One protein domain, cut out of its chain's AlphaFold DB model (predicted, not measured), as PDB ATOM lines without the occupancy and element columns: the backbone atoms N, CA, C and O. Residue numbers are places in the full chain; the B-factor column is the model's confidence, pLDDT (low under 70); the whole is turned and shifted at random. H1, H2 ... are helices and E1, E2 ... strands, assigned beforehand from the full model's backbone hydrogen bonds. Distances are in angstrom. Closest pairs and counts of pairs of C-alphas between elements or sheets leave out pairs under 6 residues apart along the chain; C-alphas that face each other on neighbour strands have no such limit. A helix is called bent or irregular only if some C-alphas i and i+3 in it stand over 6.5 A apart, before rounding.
ATOM      1  N   ASP A  58     104.185  10.076   3.060       59.69
ATOM      2  CA  ASP A  58     104.146   8.599   3.041       59.69
ATOM      3  C   ASP A  58     102.730   8.008   3.164       59.69
ATOM      4  O   ASP A  58     102.549   6.795   3.066       59.69
ATOM      5  N   GLY A  59     101.715   8.833   3.454       63.84
ATOM      6  CA  GLY A  59     100.347   8.367   3.717       63.84
ATOM      7  C   GLY A  59     100.209   7.468   4.956       63.84
ATOM      8  O   GLY A  59      99.147   6.895   5.177       63.84
ATOM      9  N   ALA A  60     101.269   7.317   5.758       67.12
ATOM     10  CA  ALA A  60     101.284   6.451   6.929       67.12
ATOM     11  C   ALA A  60     100.477   7.060   8.093       67.12
ATOM     12  O   ALA A  60     100.667   8.244   8.405       67.12
ATOM     13  N   PRO A  61      99.634   6.271   8.787       68.81
ATOM     14  CA  PRO A  61      98.979   6.711  10.010       68.81
ATOM     15  C   PRO A  61     100.034   6.854  11.111       68.81
ATOM     16  O   PRO A  61     100.572   5.868  11.622       68.81
ATOM     17  N   THR A  62     100.358   8.099  11.465       72.38
ATOM     18  CA  THR A  62     101.301   8.409  12.546       72.38
ATOM     19  C   THR A  62     100.581   9.119  13.682       72.38
ATOM     20  O   THR A  62      99.826  10.072  13.479       72.38
ATOM     21  N   ALA A  63     100.801   8.644  14.905       74.50
ATOM     22  CA  ALA A  63     100.356   9.335  16.103       74.50
ATOM     23  C   ALA A  63     101.389  10.415  16.453       74.50
ATOM     24  O   ALA A  63     102.549  10.100  16.722       74.50
ATOM     25  N   ARG A  64     100.991  11.694  16.448       79.69
ATOM     26  CA  ARG A  64     101.866  12.766  16.952       79.69
ATOM     27  C   ARG A  64     102.024  12.598  18.464       79.69
ATOM     28  O   ARG A  64     101.041  12.341  19.153       79.69
ATOM     29  N   TRP A  65     103.229  12.822  18.992       75.25
ATOM     30  CA  TRP A  65     103.500  12.740  20.435       75.25
ATOM     31  C   TRP A  65     102.535  13.593  21.275       75.25
ATOM     32  O   TRP A  65     101.987  13.123  22.266       75.25
ATOM     33  N   GLN A  66     102.221  14.804  20.809       79.25
ATOM     34  CA  GLN A  66     101.233  15.688  21.442       79.25
ATOM     35  C   GLN A  66      99.839  15.046  21.563       79.25
ATOM     36  O   GLN A  66      99.147  15.259  22.555       79.25
ATOM     37  N   ALA A  67      99.426  14.243  20.577       78.19
ATOM     38  CA  ALA A  67      98.144  13.542  20.603       78.19
ATOM     39  C   ALA A  67      98.157  12.367  21.590       78.19
ATOM     40  O   ALA A  67      97.155  12.140  22.264       78.19
ATOM     41  N   ILE A  68      99.289  11.664  21.710       82.38
ATOM     42  CA  ILE A  68      99.481  10.583  22.689       82.38
ATOM     43  C   ILE A  68      99.399  11.141  24.112       82.38
ATOM     44  O   ILE A  68      98.632  10.630  24.921       82.38
ATOM     45  N   VAL A  69     100.136  12.218  24.401       82.44
ATOM     46  CA  VAL A  69     100.134  12.860  25.727       82.44
ATOM     47  C   VAL A  69      98.745  13.383  26.073       82.44
ATOM     48  O   VAL A  69      98.239  13.110  27.157       82.44
ATOM     49  N   ARG A  70      98.085  14.078  25.137       80.38
ATOM     50  CA  ARG A  70      96.713  14.557  25.343       80.38
ATOM     51  C   ARG A  70      95.765  13.403  25.663       80.38
ATOM     52  O   ARG A  70      94.970  13.524  26.584       80.38
ATOM     53  N   TYR A  71      95.857  12.296  24.933       83.56
ATOM     54  CA  TYR A  71      95.038  11.116  25.190       83.56
ATOM     55  C   TYR A  71      95.327  10.514  26.576       83.56
ATOM     56  O   TYR A  71      94.398  10.323  27.352       83.56
ATOM     57  N   LEU A  72      96.597  10.306  26.936       85.81
ATOM     58  CA  LEU A  72      96.981   9.739  28.236       85.81
ATOM     59  C   LEU A  72      96.559  10.598  29.432       85.81
ATOM     60  O   LEU A  72      96.340  10.050  30.503       85.81
ATOM     61  N   VAL A  73      96.437  11.916  29.267       85.06
ATOM     62  CA  VAL A  73      95.972  12.818  30.333       85.06
ATOM     63  C   VAL A  73      94.446  12.903  30.380       85.06
ATOM     64  O   VAL A  73      93.861  12.881  31.458       85.06
ATOM     65  N   LEU A  74      93.776  12.986  29.226       82.38
ATOM     66  CA  LEU A  74      92.317  13.124  29.186       82.38
ATOM     67  C   LEU A  74      91.605  11.817  29.546       82.38
ATOM     68  O   LEU A  74      90.569  11.857  30.205       82.38
ATOM     69  N   THR A  75      92.138  10.666  29.136       85.00
ATOM     70  CA  THR A  75      91.490   9.367  29.352       85.00
ATOM     71  C   THR A  75      91.258   9.057  30.836       85.00
ATOM     72  O   THR A  75      90.112   8.774  31.183       85.00
ATOM     73  N   PRO A  76      92.249   9.176  31.742       88.88
ATOM     74  CA  PRO A  76      92.040   8.949  33.171       88.88
ATOM     75  C   PRO A  76      90.982   9.871  33.783       88.88
ATOM     76  O   PRO A  76      90.183   9.419  34.599       88.88
ATOM     77  N   ILE A  77      90.934  11.140  33.369       86.19
ATOM     78  CA  ILE A  77      89.936  12.108  33.850       86.19
ATOM     79  C   ILE A  77      88.532  11.693  33.394       86.19
ATOM     80  O   ILE A  77      87.578  11.735  34.167       86.19
ATOM     81  N   MET A  78      88.403  11.249  32.144       81.88
ATOM     82  CA  MET A  78      87.118  10.831  31.588       81.88
ATOM     83  C   MET A  78      86.615   9.526  32.194       81.88
ATOM     84  O   MET A  78      85.437   9.429  32.525       81.88
ATOM     85  N   VAL A  79      87.493   8.536  32.361       88.38
ATOM     86  CA  VAL A  79      87.151   7.265  33.014       88.38
ATOM     87  C   VAL A  79      86.714   7.513  34.453       88.38
ATOM     88  O   VAL A  79      85.712   6.944  34.876       88.38
ATOM     89  N   PHE A  80      87.417   8.392  35.173       88.75
ATOM     90  CA  PHE A  80      87.055   8.789  36.531       88.75
ATOM     91  C   PHE A  80      85.633   9.341  36.541       88.75
ATOM     92  O   PHE A  80      84.752   8.801  37.199       88.75
ATOM     93  N   LEU A  81      85.380  10.364  35.731       82.88
ATOM     94  CA  LEU A  81      84.096  11.044  35.730       82.88
ATOM     95  C   LEU A  81      82.935  10.098  35.382       82.88
ATOM     96  O   LEU A  81      81.895  10.140  36.035       82.88
ATOM     97  N   TRP A  82      83.117   9.211  34.402       80.44
ATOM     98  CA  TRP A  82      82.098   8.231  34.018       80.44
ATOM     99  C   TRP A  82      81.848   7.169  35.085       80.44
ATOM    100  O   TRP A  82      80.693   6.842  35.359       80.44
ATOM    101  N   LEU A  83      82.913   6.639  35.689       87.50
ATOM    102  CA  LEU A  83      82.799   5.668  36.772       87.50
ATOM    103  C   LEU A  83      82.028   6.269  37.944       87.50
ATOM    104  O   LEU A  83      81.073   5.658  38.412       87.50
ATOM    105  N   TRP A  84      82.388   7.483  38.357       84.19
ATOM    106  CA  TRP A  84      81.737   8.178  39.463       84.19
ATOM    107  C   TRP A  84      80.290   8.547  39.160       84.19
ATOM    108  O   TRP A  84      79.433   8.355  40.016       84.19
ATOM    109  N   ALA A  85      79.978   8.995  37.943       78.00
ATOM    110  CA  ALA A  85      78.601   9.286  37.554       78.00
ATOM    111  C   ALA A  85      77.701   8.043  37.675       78.00
ATOM    112  O   ALA A  85      76.650   8.103  38.309       78.00
ATOM    113  N   ILE A  86      78.127   6.903  37.118       80.50
ATOM    114  CA  ILE A  86      77.358   5.654  37.210       80.50
ATOM    115  C   ILE A  86      77.326   5.132  38.647       80.50
ATOM    116  O   ILE A  86      76.280   4.672  39.095       80.50
ATOM    117  N   LEU A  87      78.434   5.225  39.381       83.12
ATOM    118  CA  LEU A  87      78.507   4.778  40.768       83.12
ATOM    119  C   LEU A  87      77.545   5.565  41.663       83.12
ATOM    120  O   LEU A  87      76.783   4.946  42.396       83.12
ATOM    121  N   ILE A  88      77.514   6.898  41.565       76.75
ATOM    122  CA  ILE A  88      76.580   7.752  42.320       76.75
ATOM    123  C   ILE A  88      75.141   7.349  42.012       76.75
ATOM    124  O   ILE A  88      74.360   7.078  42.920       76.75
ATOM    125  N   ILE A  89      74.809   7.242  40.726       73.38
ATOM    126  CA  ILE A  89      73.479   6.842  40.270       73.38
ATOM    127  C   ILE A  89      73.103   5.457  40.835       73.38
ATOM    128  O   ILE A  89      72.018   5.286  41.381       73.38
ATOM    129  N   LEU A  90      73.998   4.470  40.767       76.06
ATOM    130  CA  LEU A  90      73.738   3.124  41.285       76.06
ATOM    131  C   LEU A  90      73.627   3.083  42.810       76.06
ATOM    132  O   LEU A  90      72.805   2.335  43.326       76.06
ATOM    133  N   THR A  91      74.425   3.873  43.523       74.56
ATOM    134  CA  THR A  91      74.386   3.919  44.994       74.56
ATOM    135  C   THR A  91      73.091   4.562  45.483       74.56
ATOM    136  O   THR A  91      72.529   4.141  46.487       74.56
ATOM    137  N   ILE A  92      72.552   5.515  44.721       68.88
ATOM    138  CA  ILE A  92      71.220   6.075  44.957       68.88
ATOM    139  C   ILE A  92      70.115   5.053  44.639       68.88
ATOM    140  O   ILE A  92      69.115   4.983  45.352       68.88
ATOM    141  N   ALA A  93      70.272   4.281  43.561       67.19
ATOM    142  CA  ALA A  93      69.259   3.336  43.087       67.19
ATOM    143  C   ALA A  93      69.166   2.046  43.910       67.19
ATOM    144  O   ALA A  93      68.125   1.390  43.911       67.19
ATOM    145  N   ALA A  94      70.264   1.626  44.529       66.81
ATOM    146  CA  ALA A  94      70.368   0.320  45.147       66.81
ATOM    147  C   ALA A  94      70.157   0.395  46.659       66.81
ATOM    148  O   ALA A  94      71.059   0.771  47.402       66.81
ATOM    149  N   ASP A  95      69.005  -0.078  47.129       62.66
ATOM    150  CA  ASP A  95      68.828  -0.362  48.551       62.66
ATOM    151  C   ASP A  95      69.607  -1.643  48.929       62.66
ATOM    152  O   ASP A  95      69.452  -2.696  48.302       62.66
ATOM    153  N   ASN A  96      70.457  -1.564  49.962       64.25
ATOM    154  CA  ASN A  96      71.188  -2.694  50.566       64.25
ATOM    155  C   ASN A  96      72.122  -3.500  49.630       64.25
ATOM    156  O   ASN A  96      72.172  -4.733  49.688       64.25
ATOM    157  N   ARG A  97      72.917  -2.840  48.779       72.12
ATOM    158  CA  ARG A  97      74.006  -3.502  48.027       72.12
ATOM    159  C   ARG A  97      75.374  -3.135  48.590       72.12
ATOM    160  O   ARG A  97      75.598  -2.002  48.991       72.12
ATOM    161  N   SER A  98      76.299  -4.099  48.593       79.94
ATOM    162  CA  SER A  98      77.679  -3.836  49.005       79.94
ATOM    163  C   SER A  98      78.364  -2.886  48.022       79.94
ATOM    164  O   SER A  98      78.148  -2.968  46.808       79.94
ATOM    165  N   ALA A  99      79.244  -2.023  48.533       77.25
ATOM    166  CA  ALA A  99      80.010  -1.083  47.716       77.25
ATOM    167  C   ALA A  99      80.811  -1.787  46.606       77.25
ATOM    168  O   ALA A  99      80.887  -1.294  45.483       77.25
ATOM    169  N   GLN A 100      81.324  -2.992  46.873       81.44
ATOM    170  CA  GLN A 100      82.025  -3.800  45.874       81.44
ATOM    171  C   GLN A 100      81.128  -4.200  44.693       81.44
ATOM    172  O   GLN A 100      81.564  -4.136  43.544       81.44
ATOM    173  N   ALA A 101      79.873  -4.581  44.947       80.81
ATOM    174  CA  ALA A 101      78.935  -4.938  43.884       80.81
ATOM    175  C   ALA A 101      78.557  -3.716  43.033       80.81
ATOM    176  O   ALA A 101      78.461  -3.820  41.810       80.81
ATOM    177  N   LEU A 102      78.388  -2.558  43.674       83.56
ATOM    178  CA  LEU A 102      78.083  -1.296  43.002       83.56
ATOM    179  C   LEU A 102      79.252  -0.801  42.147       83.56
ATOM    180  O   LEU A 102      79.059  -0.468  40.977       83.56
ATOM    181  N   ALA A 103      80.467  -0.823  42.694       87.12
ATOM    182  CA  ALA A 103      81.682  -0.450  41.979       87.12
ATOM    183  C   ALA A 103      81.945  -1.379  40.787       87.12
ATOM    184  O   ALA A 103      82.245  -0.900  39.693       87.12
ATOM    185  N   LEU A 104      81.751  -2.692  40.957       88.69
ATOM    186  CA  LEU A 104      81.854  -3.658  39.865       88.69
ATOM    187  C   LEU A 104      80.814  -3.388  38.773       88.69
ATOM    188  O   LEU A 104      81.162  -3.365  37.594       88.69
ATOM    189  N   ALA A 105      79.550  -3.170  39.141       85.31
ATOM    190  CA  ALA A 105      78.488  -2.886  38.180       85.31
ATOM    191  C   ALA A 105      78.775  -1.599  37.391       85.31
ATOM    192  O   ALA A 105      78.695  -1.601  36.159       85.31
ATOM    193  N   ALA A 106      79.190  -0.532  38.078       86.94
ATOM    194  CA  ALA A 106      79.610   0.709  37.442       86.94
ATOM    195  C   ALA A 106      80.789   0.478  36.485       86.94
ATOM    196  O   ALA A 106      80.760   0.928  35.339       86.94
ATOM    197  N   ALA A 107      81.792  -0.289  36.915       90.81
ATOM    198  CA  ALA A 107      82.958  -0.595  36.104       90.81
ATOM    199  C   ALA A 107      82.615  -1.417  34.855       90.81
ATOM    200  O   ALA A 107      83.120  -1.123  33.775       90.81
ATOM    201  N   VAL A 108      81.725  -2.406  34.963       90.50
ATOM    202  CA  VAL A 108      81.265  -3.209  33.818       90.50
ATOM    203  C   VAL A 108      80.533  -2.337  32.803       90.50
ATOM    204  O   VAL A 108      80.817  -2.424  31.609       90.50
ATOM    205  N   VAL A 109      79.634  -1.464  33.263       86.62
ATOM    206  CA  VAL A 109      78.894  -0.533  32.399       86.62
ATOM    207  C   VAL A 109      79.850   0.400  31.656       86.62
ATOM    208  O   VAL A 109      79.788   0.506  30.429       86.62
ATOM    209  N   VAL A 110      80.768   1.043  32.380       87.81
ATOM    210  CA  VAL A 110      81.734   1.975  31.787       87.81
ATOM    211  C   VAL A 110      82.686   1.241  30.846       87.81
ATOM    212  O   VAL A 110      82.889   1.680  29.717       87.81
ATOM    213  N   GLY A 111      83.217   0.089  31.256       88.19
ATOM    214  CA  GLY A 111      84.098  -0.737  30.433       88.19
ATOM    215  C   GLY A 111      83.434  -1.173  29.129       88.19
ATOM    216  O   GLY A 111      84.018  -1.010  28.057       88.19
ATOM    217  N   ALA A 112      82.185  -1.644  29.191       86.25
ATOM    218  CA  ALA A 112      81.418  -2.024  28.008       86.25
ATOM    219  C   ALA A 112      81.208  -0.834  27.060       86.25
ATOM    220  O   ALA A 112      81.473  -0.952  25.861       86.25
ATOM    221  N   ALA A 113      80.808   0.330  27.585       83.19
ATOM    222  CA  ALA A 113      80.618   1.539  26.785       83.19
ATOM    223  C   ALA A 113      81.915   1.989  26.090       83.19
ATOM    224  O   ALA A 113      81.881   2.386  24.919       83.19
ATOM    225  N   ARG A 114      83.064   1.885  26.774       85.06
ATOM    226  CA  ARG A 114      84.386   2.237  26.227       85.06
ATOM    227  C   ARG A 114      84.827   1.282  25.130       85.06
ATOM    228  O   ARG A 114      85.156   1.738  24.039       85.06
ATOM    229  N   VAL A 115      84.759  -0.031  25.362       85.12
ATOM    230  CA  VAL A 115      85.079  -1.033  24.329       85.12
ATOM    231  C   VAL A 115      84.196  -0.830  23.100       85.12
ATOM    232  O   VAL A 115      84.687  -0.833  21.969       85.12
ATOM    233  N   LEU A 116      82.904  -0.581  23.310       83.12
ATOM    234  CA  LEU A 116      81.964  -0.370  22.219       83.12
ATOM    235  C   LEU A 116      82.273   0.895  21.412       83.12
ATOM    236  O   LEU A 116      82.099   0.882  20.198       83.12
ATOM    237  N   ALA A 117      82.825   1.944  22.028       79.44
ATOM    238  CA  ALA A 117      83.229   3.161  21.319       79.44
ATOM    239  C   ALA A 117      84.315   2.907  20.250       79.44
ATOM    240  O   ALA A 117      84.438   3.665  19.282       79.44
ATOM    241  N   HIS A 118      85.090   1.824  20.385       76.12
ATOM    242  CA  HIS A 118      86.062   1.398  19.373       76.12
ATOM    243  C   HIS A 118      85.442   0.579  18.235       76.12
ATOM    244  O   HIS A 118      86.017   0.538  17.146       76.12
ATOM    245  N   ILE A 119      84.292  -0.057  18.469       80.75
ATOM    246  CA  ILE A 119      83.609  -0.926  17.501       80.75
ATOM    247  C   ILE A 119      82.552  -0.132  16.730       80.75
ATOM    248  O   ILE A 119      82.601  -0.070  15.503       80.75
ATOM    249  N   SER A 120      81.627   0.496  17.452       79.56
ATOM    250  CA  SER A 120      80.508   1.280  16.933       79.56
ATOM    251  C   SER A 120      80.321   2.531  17.801       79.56
ATOM    252  O   SER A 120      79.619   2.497  18.819       79.56
ATOM    253  N   PRO A 121      80.951   3.657  17.416       74.38
ATOM    254  CA  PRO A 121      80.796   4.934  18.112       74.38
ATOM    255  C   PRO A 121      79.329   5.321  18.323       74.38
ATOM    256  O   PRO A 121      78.973   5.833  19.379       74.38
ATOM    257  N   GLU A 122      78.469   5.012  17.355       75.50
ATOM    258  CA  GLU A 122      77.035   5.290  17.389       75.50
ATOM    259  C   GLU A 122      76.324   4.471  18.476       75.50
ATOM    260  O   GLU A 122      75.465   4.993  19.178       75.50
ATOM    261  N   ALA A 123      76.707   3.209  18.686       69.88
ATOM    262  CA  ALA A 123      76.086   2.376  19.717       69.88
ATOM    263  C   ALA A 123      76.569   2.747  21.126       69.88
ATOM    264  O   ALA A 123      75.775   2.774  22.064       69.88
ATOM    265  N   SER A 124      77.858   3.078  21.279       75.31
ATOM    266  CA  SER A 124      78.398   3.614  22.539       75.31
ATOM    267  C   SER A 124      77.701   4.918  22.929       75.31
ATOM    268  O   SER A 124      77.351   5.128  24.089       75.31
ATOM    269  N   HIS A 125      77.416   5.757  21.935       74.00
ATOM    270  CA  HIS A 125      76.705   7.012  22.105       74.00
ATOM    271  C   HIS A 125      75.263   6.831  22.593       74.00
ATOM    272  O   HIS A 125      74.838   7.526  23.516       74.00
ATOM    273  N   GLU A 126      74.518   5.891  22.011       80.06
ATOM    274  CA  GLU A 126      73.156   5.590  22.460       80.06
ATOM    275  C   GLU A 126      73.143   4.932  23.850       80.06
ATOM    276  O   GLU A 126      72.312   5.279  24.693       80.06
ATOM    277  N   LEU A 127      74.112   4.062  24.162       73.56
ATOM    278  CA  LEU A 127      74.260   3.487  25.506       73.56
ATOM    279  C   LEU A 127      74.600   4.540  26.566       73.56
ATOM    280  O   LEU A 127      74.018   4.531  27.648       73.56
ATOM    281  N   GLY A 128      75.478   5.493  26.245       69.06
ATOM    282  CA  GLY A 128      75.852   6.579  27.154       69.06
ATOM    283  C   GLY A 128      74.682   7.484  27.557       69.06
ATOM    284  O   GLY A 128      74.734   8.097  28.619       69.06
ATOM    285  N   LYS A 129      73.614   7.552  26.750       73.44
ATOM    286  CA  LYS A 129      72.376   8.283  27.081       73.44
ATOM    287  C   LYS A 129      71.377   7.417  27.831       73.44
ATOM    288  O   LYS A 129      70.775   7.847  28.811       73.44
ATOM    289  N   THR A 130      71.160   6.210  27.319       77.00
ATOM    290  CA  THR A 130      70.053   5.353  27.744       77.00
ATOM    291  C   THR A 130      70.304   4.735  29.108       77.00
ATOM    292  O   THR A 130      69.356   4.625  29.879       77.00
ATOM    293  N   ILE A 131      71.553   4.399  29.454       71.88
ATOM    294  CA  ILE A 131      71.860   3.787  30.754       71.88
ATOM    295  C   ILE A 131      71.627   4.771  31.909       71.88
ATOM    296  O   ILE A 131      70.844   4.427  32.796       71.88
ATOM    297  N   PRO A 132      72.204   5.993  31.927       66.88
ATOM    298  CA  PRO A 132      71.929   6.936  33.011       66.88
ATOM    299  C   PRO A 132      70.440   7.282  33.118       66.88
ATOM    300  O   PRO A 132      69.909   7.343  34.223       66.88
ATOM    301  N   LEU A 133      69.747   7.440  31.982       68.31
ATOM    302  CA  LEU A 133      68.312   7.724  31.955       68.31
ATOM    303  C   LEU A 133      67.475   6.564  32.513       68.31
ATOM    304  O   LEU A 133      66.543   6.793  33.282       68.31
ATOM    305  N   ALA A 134      67.802   5.322  32.150       72.50
ATOM    306  CA  ALA A 134      67.119   4.136  32.652       72.50
ATOM    307  C   ALA A 134      67.298   3.997  34.166       72.50
ATOM    308  O   ALA A 134      66.321   3.765  34.875       72.50
ATOM    309  N   VAL A 135      68.516   4.202  34.677       63.56
ATOM    310  CA  VAL A 135      68.745   4.116  36.123       63.56
ATOM    311  C   VAL A 135      68.084   5.284  36.857       63.56
ATOM    312  O   VAL A 135      67.446   5.054  37.878       63.56
ATOM    313  N   LEU A 136      68.117   6.505  36.311       63.38
ATOM    314  CA  LEU A 136      67.364   7.640  36.860       63.38
ATOM    315  C   LEU A 136      65.861   7.346  36.926       63.38
ATOM    316  O   LEU A 136      65.209   7.650  37.919       63.38
ATOM    317  N   THR A 137      65.316   6.708  35.891       65.88
ATOM    318  CA  THR A 137      63.907   6.302  35.851       65.88
ATOM    319  C   THR A 137      63.605   5.293  36.961       65.88
ATOM    320  O   THR A 137      62.640   5.469  37.697       65.88
ATOM    321  N   ILE A 138      64.461   4.284  37.157       65.81
ATOM    322  CA  ILE A 138      64.325   3.308  38.253       65.81
ATOM    323  C   ILE A 138      64.377   3.997  39.625       65.81
ATOM    324  O   ILE A 138      63.565   3.674  40.485       65.81
ATOM    325  N   ILE A 139      65.268   4.975  39.818       58.81
ATOM    326  CA  ILE A 139      65.358   5.761  41.060       58.81
ATOM    327  C   ILE A 139      64.055   6.520  41.326       58.81
ATOM    328  O   ILE A 139      63.536   6.484  42.442       58.81
ATOM    329  N   LEU A 140      63.513   7.191  40.304       60.38
ATOM    330  CA  LEU A 140      62.275   7.964  40.422       60.38
ATOM    331  C   LEU A 140      61.069   7.072  40.736       60.38
ATOM    332  O   LEU A 140      60.246   7.445  41.569       60.38
ATOM    333  N   LEU A 141      60.974   5.887  40.120       62.19
ATOM    334  CA  LEU A 141      59.918   4.918  40.429       62.19
ATOM    335  C   LEU A 141      60.108   4.249  41.800       62.19
ATOM    336  O   LEU A 141      59.119   3.914  42.447       62.19
ATOM    337  N   GLY A 142      61.352   4.047  42.239       58.19
ATOM    338  CA  GLY A 142      61.685   3.412  43.517       58.19
ATOM    339  C   GLY A 142      61.436   4.292  44.745       58.19
ATOM    340  O   GLY A 142      61.405   3.782  45.858       58.19
ATOM    341  N   GLY A 143      61.249   5.607  44.573       51.78
ATOM    342  CA  GLY A 143      60.853   6.533  45.643       51.78
ATOM    343  C   GLY A 143      61.896   6.781  46.748       51.78
ATOM    344  O   GLY A 143      61.615   7.529  47.682       51.78
ATOM    345  N   GLY A 144      63.097   6.200  46.659       51.00
ATOM    346  CA  GLY A 144      64.079   6.171  47.756       51.00
ATOM    347  C   GLY A 144      64.761   7.502  48.104       51.00
ATOM    348  O   GLY A 144      65.343   7.618  49.178       51.00
ATOM    349  N   VAL A 145      64.693   8.512  47.228       49.16
ATOM    350  CA  VAL A 145      65.356   9.824  47.425       49.16
ATOM    351  C   VAL A 145      64.380  10.934  47.819       49.16
ATOM    352  O   VAL A 145      64.784  11.922  48.421       49.16
ATOM    353  N   LEU A 146      63.101  10.793  47.465       50.75
ATOM    354  CA  LEU A 146      62.125  11.889  47.519       50.75
ATOM    355  C   LEU A 146      61.162  11.800  48.712       50.75
ATOM    356  O   LEU A 146      60.351  12.701  48.909       50.75
ATOM    357  N   ASN A 147      61.253  10.737  49.514       44.69
ATOM    358  CA  ASN A 147      60.357  10.502  50.640       44.69
ATOM    359  C   ASN A 147      61.045  10.820  51.985       44.69
ATOM    360  O   ASN A 147      61.626   9.936  52.611       44.69
ATOM    361  N   GLY A 148      60.908  12.071  52.446       43.72
ATOM    362  CA  GLY A 148      61.068  12.479  53.854       43.72
ATOM    363  C   GLY A 148      62.366  13.210  54.223       43.72
ATOM    364  O   GLY A 148      63.345  13.170  53.485       43.72
ATOM    365  N   ASP A 149      62.353  13.857  55.398       47.22
ATOM    366  CA  ASP A 149      63.362  14.749  56.024       47.22
ATOM    367  C   ASP A 149      64.802  14.175  56.184       47.22
ATOM    368  O   ASP A 149      65.642  14.720  56.896       47.22
ATOM    369  N   SER A 150      65.113  13.061  55.522       51.25
ATOM    370  CA  SER A 150      66.353  12.280  55.561       51.25
ATOM    371  C   SER A 150      67.240  12.443  54.317       51.25
ATOM    372  O   SER A 150      68.354  11.913  54.292       51.25
ATOM    373  N   GLY A 151      66.796  13.184  53.295       48.69
ATOM    374  CA  GLY A 151      67.525  13.337  52.029       48.69
ATOM    375  C   GLY A 151      68.956  13.869  52.189       48.69
ATOM    376  O   GLY A 151      69.868  13.362  51.544       48.69
ATOM    377  N   VAL A 152      69.176  14.830  53.093       51.88
ATOM    378  CA  VAL A 152      70.508  15.410  53.369       51.88
ATOM    379  C   VAL A 152      71.425  14.415  54.094       51.88
ATOM    380  O   VAL A 152      72.593  14.280  53.731       51.88
ATOM    381  N   ASN A 153      70.894  13.652  55.055       55.97
ATOM    382  CA  ASN A 153      71.666  12.649  55.803       55.97
ATOM    383  C   ASN A 153      72.101  11.479  54.910       55.97
ATOM    384  O   ASN A 153      73.212  10.969  55.045       55.97
ATOM    385  N   ARG A 154      71.269  11.121  53.927       57.47
ATOM    386  CA  ARG A 154      71.556  10.043  52.977       57.47
ATOM    387  C   ARG A 154      72.748  10.377  52.074       57.47
ATOM    388  O   ARG A 154      73.548   9.495  51.794       57.47
ATOM    389  N   TRP A 155      72.947  11.641  51.687       55.66
ATOM    390  CA  TRP A 155      74.162  12.062  50.967       55.66
ATOM    391  C   TRP A 155      75.436  11.919  51.807       55.66
ATOM    392  O   TRP A 155      76.467  11.510  51.277       55.66
ATOM    393  N   GLY A 156      75.367  12.216  53.107       58.97
ATOM    394  CA  GLY A 156      76.487  12.028  54.033       58.97
ATOM    395  C   GLY A 156      76.864  10.556  54.206       58.97
ATOM    396  O   GLY A 156      78.039  10.207  54.108       58.97
ATOM    397  N   GLU A 157      75.871   9.682  54.374       63.88
ATOM    398  CA  GLU A 157      76.064   8.227  54.449       63.88
ATOM    399  C   GLU A 157      76.619   7.648  53.139       63.88
ATOM    400  O   GLU A 157      77.516   6.807  53.163       63.88
ATOM    401  N   LEU A 158      76.144   8.138  51.988       63.22
ATOM    402  CA  LEU A 158      76.652   7.756  50.668       63.22
ATOM    403  C   LEU A 158      78.131   8.126  50.500       63.22
ATOM    404  O   LEU A 158      78.922   7.301  50.048       63.22
ATOM    405  N   LEU A 159      78.515   9.352  50.864       65.38
ATOM    406  CA  LEU A 159      79.902   9.810  50.762       65.38
ATOM    407  C   LEU A 159      80.822   9.053  51.727       65.38
ATOM    408  O   LEU A 159      81.908   8.651  51.320       65.38
ATOM    409  N   ALA A 160      80.373   8.799  52.959       70.62
ATOM    410  CA  ALA A 160      81.124   8.013  53.937       70.62
ATOM    411  C   ALA A 160      81.307   6.552  53.488       70.62
ATOM    412  O   ALA A 160      82.408   6.013  53.572       70.62
ATOM    413  N   GLY A 161      80.258   5.930  52.939       70.62
ATOM    414  CA  GLY A 161      80.334   4.570  52.403       70.62
ATOM    415  C   GLY A 161      81.253   4.459  51.184       70.62
ATOM    416  O   GLY A 161      81.898   3.428  50.987       70.62
ATOM    417  N   ILE A 162      81.356   5.512  50.368       70.69
ATOM    418  CA  ILE A 162      82.316   5.553  49.260       70.69
ATOM    419  C   ILE A 162      83.750   5.741  49.773       70.69
ATOM    420  O   ILE A 162      84.646   5.066  49.267       70.69
ATOM    421  N   ASP A 163      83.968   6.611  50.761       77.06
ATOM    422  CA  ASP A 163      85.289   6.855  51.357       77.06
ATOM    423  C   ASP A 163      85.875   5.574  51.973       77.06
ATOM    424  O   ASP A 163      87.006   5.196  51.672       77.06
ATOM    425  N   GLU A 164      85.059   4.811  52.707       79.69
ATOM    426  CA  GLU A 164      85.452   3.511  53.271       79.69
ATOM    427  C   GLU A 164      85.850   2.483  52.192       79.69
ATOM    428  O   GLU A 164      86.668   1.597  52.428       79.69
ATOM    429  N   ASN A 165      85.297   2.604  50.981       82.50
ATOM    430  CA  ASN A 165      85.494   1.655  49.884       82.50
ATOM    431  C   ASN A 165      86.346   2.221  48.738       82.50
ATOM    432  O   ASN A 165      86.339   1.678  47.623       82.50
ATOM    433  N   ILE A 166      87.102   3.290  48.998       86.56
ATOM    434  CA  ILE A 166      87.869   3.998  47.973       86.56
ATOM    435  C   ILE A 166      88.896   3.095  47.283       86.56
ATOM    436  O   ILE A 166      89.084   3.199  46.072       86.56
ATOM    437  N   ASP A 167      89.486   2.137  48.002       89.69
ATOM    438  CA  ASP A 167      90.461   1.188  47.453       89.69
ATOM    439  C   ASP A 167      89.851   0.284  46.375       89.69
ATOM    440  O   ASP A 167      90.461   0.018  45.330       89.69
ATOM    441  N   VAL A 168      88.611  -0.157  46.589       87.62
ATOM    442  CA  VAL A 168      87.869  -0.989  45.636       87.62
ATOM    443  C   VAL A 168      87.540  -0.177  44.387       87.62
ATOM    444  O   VAL A 168      87.792  -0.625  43.265       87.62
ATOM    445  N   VAL A 169      87.029   1.043  44.570       89.00
ATOM    446  CA  VAL A 169      86.715   1.960  43.463       89.00
ATOM    447  C   VAL A 169      87.977   2.290  42.664       89.00
ATOM    448  O   VAL A 169      87.958   2.231  41.434       89.00
ATOM    449  N   ASN A 170      89.093   2.561  43.342       92.12
ATOM    450  CA  ASN A 170      90.370   2.887  42.717       92.12
ATOM    451  C   ASN A 170      90.944   1.699  41.928       92.12
ATOM    452  O   ASN A 170      91.480   1.872  40.834       92.12
ATOM    453  N   THR A 171      90.762   0.470  42.421       93.38
ATOM    454  CA  THR A 171      91.158  -0.748  41.698       93.38
ATOM    455  C   THR A 171      90.420  -0.867  40.363       93.38
ATOM    456  O   THR A 171      91.045  -1.072  39.317       93.38
ATOM    457  N   TYR A 172      89.097  -0.686  40.362       92.94
ATOM    458  CA  TYR A 172      88.307  -0.713  39.129       92.94
ATOM    459  C   TYR A 172      88.612   0.470  38.208       92.94
ATOM    460  O   TYR A 172      88.669   0.304  36.989       92.94
ATOM    461  N   TYR A 173      88.855   1.650  38.774       93.81
ATOM    462  CA  TYR A 173      89.281   2.830  38.033       93.81
ATOM    463  C   TYR A 173      90.584   2.581  37.262       93.81
ATOM    464  O   TYR A 173      90.626   2.768  36.044       93.81
ATOM    465  N   LEU A 174      91.626   2.096  37.942       94.62
ATOM    466  CA  LEU A 174      92.910   1.776  37.318       94.62
ATOM    467  C   LEU A 174      92.754   0.699  36.245       94.62
ATOM    468  O   LEU A 174      93.299   0.840  35.149       94.62
ATOM    469  N   PHE A 175      91.964  -0.340  36.525       94.56
ATOM    470  CA  PHE A 175      91.650  -1.372  35.544       94.56
ATOM    471  C   PHE A 175      91.027  -0.782  34.271       94.56
ATOM    472  O   PHE A 175      91.466  -1.111  33.170       94.56
ATOM    473  N   LEU A 176      90.052   0.123  34.399       93.38
ATOM    474  CA  LEU A 176      89.404   0.766  33.254       93.38
ATOM    475  C   LEU A 176      90.363   1.643  32.448       93.38
ATOM    476  O   LEU A 176      90.318   1.611  31.219       93.38
ATOM    477  N   VAL A 177      91.244   2.398  33.109       93.12
ATOM    478  CA  VAL A 177      92.263   3.207  32.423       93.12
ATOM    479  C   VAL A 177      93.210   2.314  31.624       93.12
ATOM    480  O   VAL A 177      93.465   2.583  30.449       93.12
ATOM    481  N   VAL A 178      93.699   1.228  32.227       93.50
ATOM    482  CA  VAL A 178      94.577   0.264  31.547       93.50
ATOM    483  C   VAL A 178      93.855  -0.394  30.378       93.50
ATOM    484  O   VAL A 178      94.400  -0.447  29.275       93.50
ATOM    485  N   LEU A 179      92.622  -0.856  30.590       92.81
ATOM    486  CA  LEU A 179      91.788  -1.450  29.550       92.81
ATOM    487  C   LEU A 179      91.640  -0.496  28.364       92.81
ATOM    488  O   LEU A 179      91.823  -0.911  27.221       92.81
ATOM    489  N   ASP A 180      91.376   0.781  28.619       90.06
ATOM    490  CA  ASP A 180      91.192   1.775  27.569       90.06
ATOM    491  C   ASP A 180      92.450   1.995  26.725       90.06
ATOM    492  O   ASP A 180      92.400   2.000  25.490       90.06
ATOM    493  N   VAL A 181      93.597   2.108  27.397       89.44
ATOM    494  CA  VAL A 181      94.905   2.245  26.747       89.44
ATOM    495  C   VAL A 181      95.209   1.013  25.896       89.44
ATOM    496  O   VAL A 181      95.661   1.147  24.757       89.44
ATOM    497  N   VAL A 182      94.922  -0.187  26.408       91.56
ATOM    498  CA  VAL A 182      95.125  -1.449  25.682       91.56
ATOM    499  C   VAL A 182      94.233  -1.514  24.445       91.56
ATOM    500  O   VAL A 182      94.733  -1.770  23.348       91.56
ATOM    501  N   VAL A 183      92.932  -1.243  24.577       89.25
ATOM    502  CA  VAL A 183      91.985  -1.285  23.450       89.25
ATOM    503  C   VAL A 183      92.360  -0.250  22.387       89.25
ATOM    504  O   VAL A 183      92.359  -0.556  21.192       89.25
ATOM    505  N   THR A 184      92.770   0.948  22.799       87.00
ATOM    506  CA  THR A 184      93.238   1.996  21.884       87.00
ATOM    507  C   THR A 184      94.531   1.605  21.173       87.00
ATOM    508  O   THR A 184      94.660   1.811  19.962       87.00
ATOM    509  N   GLY A 185      95.472   0.983  21.885       86.31
ATOM    510  CA  GLY A 185      96.696   0.436  21.302       86.31
ATOM    511  C   GLY A 185      96.412  -0.656  20.267       86.31
ATOM    512  O   GLY A 185      96.978  -0.631  19.172       86.31
ATOM    513  N   LEU A 186      95.484  -1.569  20.566       89.44
ATOM    514  CA  LEU A 186      95.036  -2.613  19.639       89.44
ATOM    515  C   LEU A 186      94.369  -2.021  18.394       89.44
ATOM    516  O   LEU A 186      94.661  -2.452  17.275       89.44
ATOM    517  N   TRP A 187      93.513  -1.011  18.566       87.19
ATOM    518  CA  TRP A 187      92.891  -0.290  17.457       87.19
ATOM    519  C   TRP A 187      93.945   0.359  16.550       87.19
ATOM    520  O   TRP A 187      93.918   0.161  15.334       87.19
ATOM    521  N   PHE A 188      94.925   1.056  17.131       84.94
ATOM    522  CA  PHE A 188      96.017   1.674  16.377       84.94
ATOM    523  C   PHE A 188      96.864   0.638  15.629       84.94
ATOM    524  O   PHE A 188      97.226   0.841  14.468       84.94
ATOM    525  N   LEU A 189      97.164  -0.500  16.263       85.94
ATOM    526  CA  LEU A 189      97.919  -1.579  15.634       85.94
ATOM    527  C   LEU A 189      97.154  -2.178  14.447       85.94
ATOM    528  O   LEU A 189      97.745  -2.377  13.384       85.94
ATOM    529  N   ARG A 190      95.846  -2.415  14.602       85.06
ATOM    530  CA  ARG A 190      94.971  -2.880  13.518       85.06
ATOM    531  C   ARG A 190      94.986  -1.907  12.344       85.06
ATOM    532  O   ARG A 190      95.161  -2.341  11.209       85.06
ATOM    533  N   GLU A 191      94.864  -0.611  12.612       83.75
ATOM    534  CA  GLU A 191      94.890   0.421  11.574       83.75
ATOM    535  C   GLU A 191      96.232   0.444  10.833       83.75
ATOM    536  O   GLU A 191      96.294   0.488   9.604       83.75
ATOM    537  N   ARG A 192      97.331   0.291  11.573       81.50
ATOM    538  CA  ARG A 192      98.674   0.205  10.998       81.50
ATOM    539  C   ARG A 192      98.864  -1.035  10.123       81.50
ATOM    540  O   ARG A 192      99.539  -0.959   9.097       81.50
ATOM    541  N   VAL A 193      98.291  -2.175  10.513       83.06
ATOM    542  CA  VAL A 193      98.312  -3.413   9.716       83.06
ATOM    543  C   VAL A 193      97.471  -3.260   8.446       83.06
ATOM    544  O   VAL A 193      97.929  -3.654   7.372       83.06
ATOM    545  N   ASN A 194      96.289  -2.644   8.542       81.69
ATOM    546  CA  ASN A 194      95.431  -2.361   7.389       81.69
ATOM    547  C   ASN A 194      96.151  -1.468   6.372       81.69
ATOM    548  O   ASN A 194      96.269  -1.855   5.210       81.69
ATOM    549  N   TRP A 195      96.754  -0.364   6.819       78.00
ATOM    550  CA  TRP A 195      97.555   0.512   5.961       78.00
ATOM    551  C   TRP A 195      98.702  -0.234   5.259       78.00
ATOM    552  O   TRP A 195      98.872  -0.123   4.045       78.00
ATOM    553  N   ARG A 196      99.454  -1.078   5.986       76.06
ATOM    554  CA  ARG A 196     100.518  -1.907   5.377       76.06
ATOM    555  C   ARG A 196      99.985  -2.826   4.278       76.06
ATOM    556  O   ARG A 196     100.713  -3.148   3.344       76.06
ATOM    557  N   SER A 197      98.731  -3.261   4.383       70.62
ATOM    558  CA  SER A 197      98.097  -4.107   3.372       70.62
ATOM    559  C   SER A 197      97.640  -3.343   2.120       70.62
ATOM    560  O   SER A 197      97.485  -3.964   1.065       70.62
ATOM    561  N   GLU A 198      97.488  -2.021   2.198       70.00
ATOM    562  CA  GLU A 198      97.069  -1.151   1.090       70.00
ATOM    563  C   GLU A 198      98.236  -0.640   0.230       70.00
ATOM    564  O   GLU A 198      98.016  -0.194  -0.900       70.00
ATOM    565  N   LEU A 199      99.477  -0.772   0.715       71.38
ATOM    566  CA  LEU A 199     100.683  -0.392  -0.022       71.38
ATOM    567  C   LEU A 199     100.809  -1.155  -1.364       71.38
ATOM    568  O   LEU A 199     100.535  -2.365  -1.436       71.38
ATOM    569  N   PRO A 200     101.246  -0.481  -2.447       56.78
ATOM    570  CA  PRO A 200     101.488  -1.120  -3.738       56.78
ATOM    571  C   PRO A 200     102.593  -2.180  -3.601       56.78
ATOM    572  O   PRO A 200     103.749  -1.855  -3.359       56.78
ATOM    573  N   GLY A 201     102.220  -3.460  -3.718       62.25
ATOM    574  CA  GLY A 201     103.126  -4.609  -3.558       62.25
ATOM    575  C   GLY A 201     102.689  -5.645  -2.514       62.25
ATOM    576  O   GLY A 201     103.262  -6.731  -2.471       62.25
ATOM    577  N   SER A 202     101.655  -5.373  -1.707       60.00
ATOM    578  CA  SER A 202     101.171  -6.340  -0.712       60.00
ATOM    579  C   SER A 202     100.536  -7.587  -1.364       60.00
ATOM    580  O   SER A 202      99.751  -7.494  -2.317       60.00
ATOM    581  N   ASN A 203     100.836  -8.778  -0.824       61.59
ATOM    582  CA  ASN A 203     100.274 -10.057  -1.291       61.59
ATOM    583  C   ASN A 203      98.735 -10.081  -1.263       61.59
ATOM    584  O   ASN A 203      98.120 -10.737  -2.104       61.59
ATOM    585  N   ARG A 204      98.102  -9.320  -0.356       55.12
ATOM    586  CA  ARG A 204      96.640  -9.172  -0.298       55.12
ATOM    587  C   ARG A 204      96.088  -8.451  -1.521       55.12
ATOM    588  O   ARG A 204      95.120  -8.941  -2.090       55.12
TER     589      ARG A 204
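What this domain is: This is residues 58 to 204 of the 242 residues of an uncharacterized protein of Actinobacteria bacterium (UniProt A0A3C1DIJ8). A loose, elongated bundle of helices: H2 sits in the middle with H5 on one side and H3 on the other, and H1 crosses slantwise over H5 and H2 to end at H3. H4 sits at one end of this body, about perpendicular to H2, and leads into H5, the longest helix, which runs beside H2. The stretches that stick out are residues 64 to 70 and 146 to 153. The printed part has 147 residues, with one named strand and five named helices in the order E1, H1, H2, H3, H4, H5, and its class is mostly helix. It is loose, with a radius of gyration of the C-alphas of 20.0 A, and spans 73 by 28 by 23 A, a rod.

Where its parts are: E1 is residues 61 to 63, 6.8 A long, and pairs with no named strand. H1, residues 65 to 93, begins at C-alpha 65 (103.500, 12.740, 20.435) and is 42.1 A long. It is neither bent nor irregular, but only just: C-alphas 73 and 76 are 6.2 A apart. H2 is residues 99 to 119, 30.4 A. H3 is residues 121 to 142, 31.8 A, and is likewise only just neither bent nor irregular, with C-alphas 129 and 132 6.1 A apart. H4 is residues 151 to 164, 20.5 A. H5, residues 166 to 198, is 48.1 A long and ends at C-alpha 198 (97.069, -1.151, 1.090).

How they stand to each other: H1 and H2 are the hubs, touching three helices each. H1, H2, H3 and H5 form an up and down bundle, each running against the one before it. The hairpin H1 and H2 has a steep tilt of 44 degrees, with the closest C-alphas, Leu 87 and Ala 106, 5.4 A apart. H1 touches H5 with residues 72 to 83 alone, at a steep tilt of 45 degrees; C-alphas 76 and 177 are closest, 5.8 A. H1 touches H3 at Ala 93 and Ile 139, whose C-alphas are 5.0 A apart. H2 and H3 form a hairpin, closest at C-alphas 117 and 124, 5.0 A. H2 touches H5 at a shallow tilt of 13 degrees, the same way, closest at C-alphas 103 and 169, 5.8 A. H3 and H5 are apart. H4 is close to H1 but not clearly touching, with C-alphas 91 and 158 7.2 A apart. Every O i to N i+4 pair is within hydrogen-bond range in H5, against 23 of 25 in H1, 15 of 17 in H2, 17 of 18 in H3 and 8 of 10 in H4.

The domain as a whole: The C-alphas of Asp 149 and Gly 201, the two farthest apart, are 74.2 A apart. The printed part has no cut and no long link. Mean pLDDT of the printed part is 75.9, and 43 residues are under 70, among them 135 to 159.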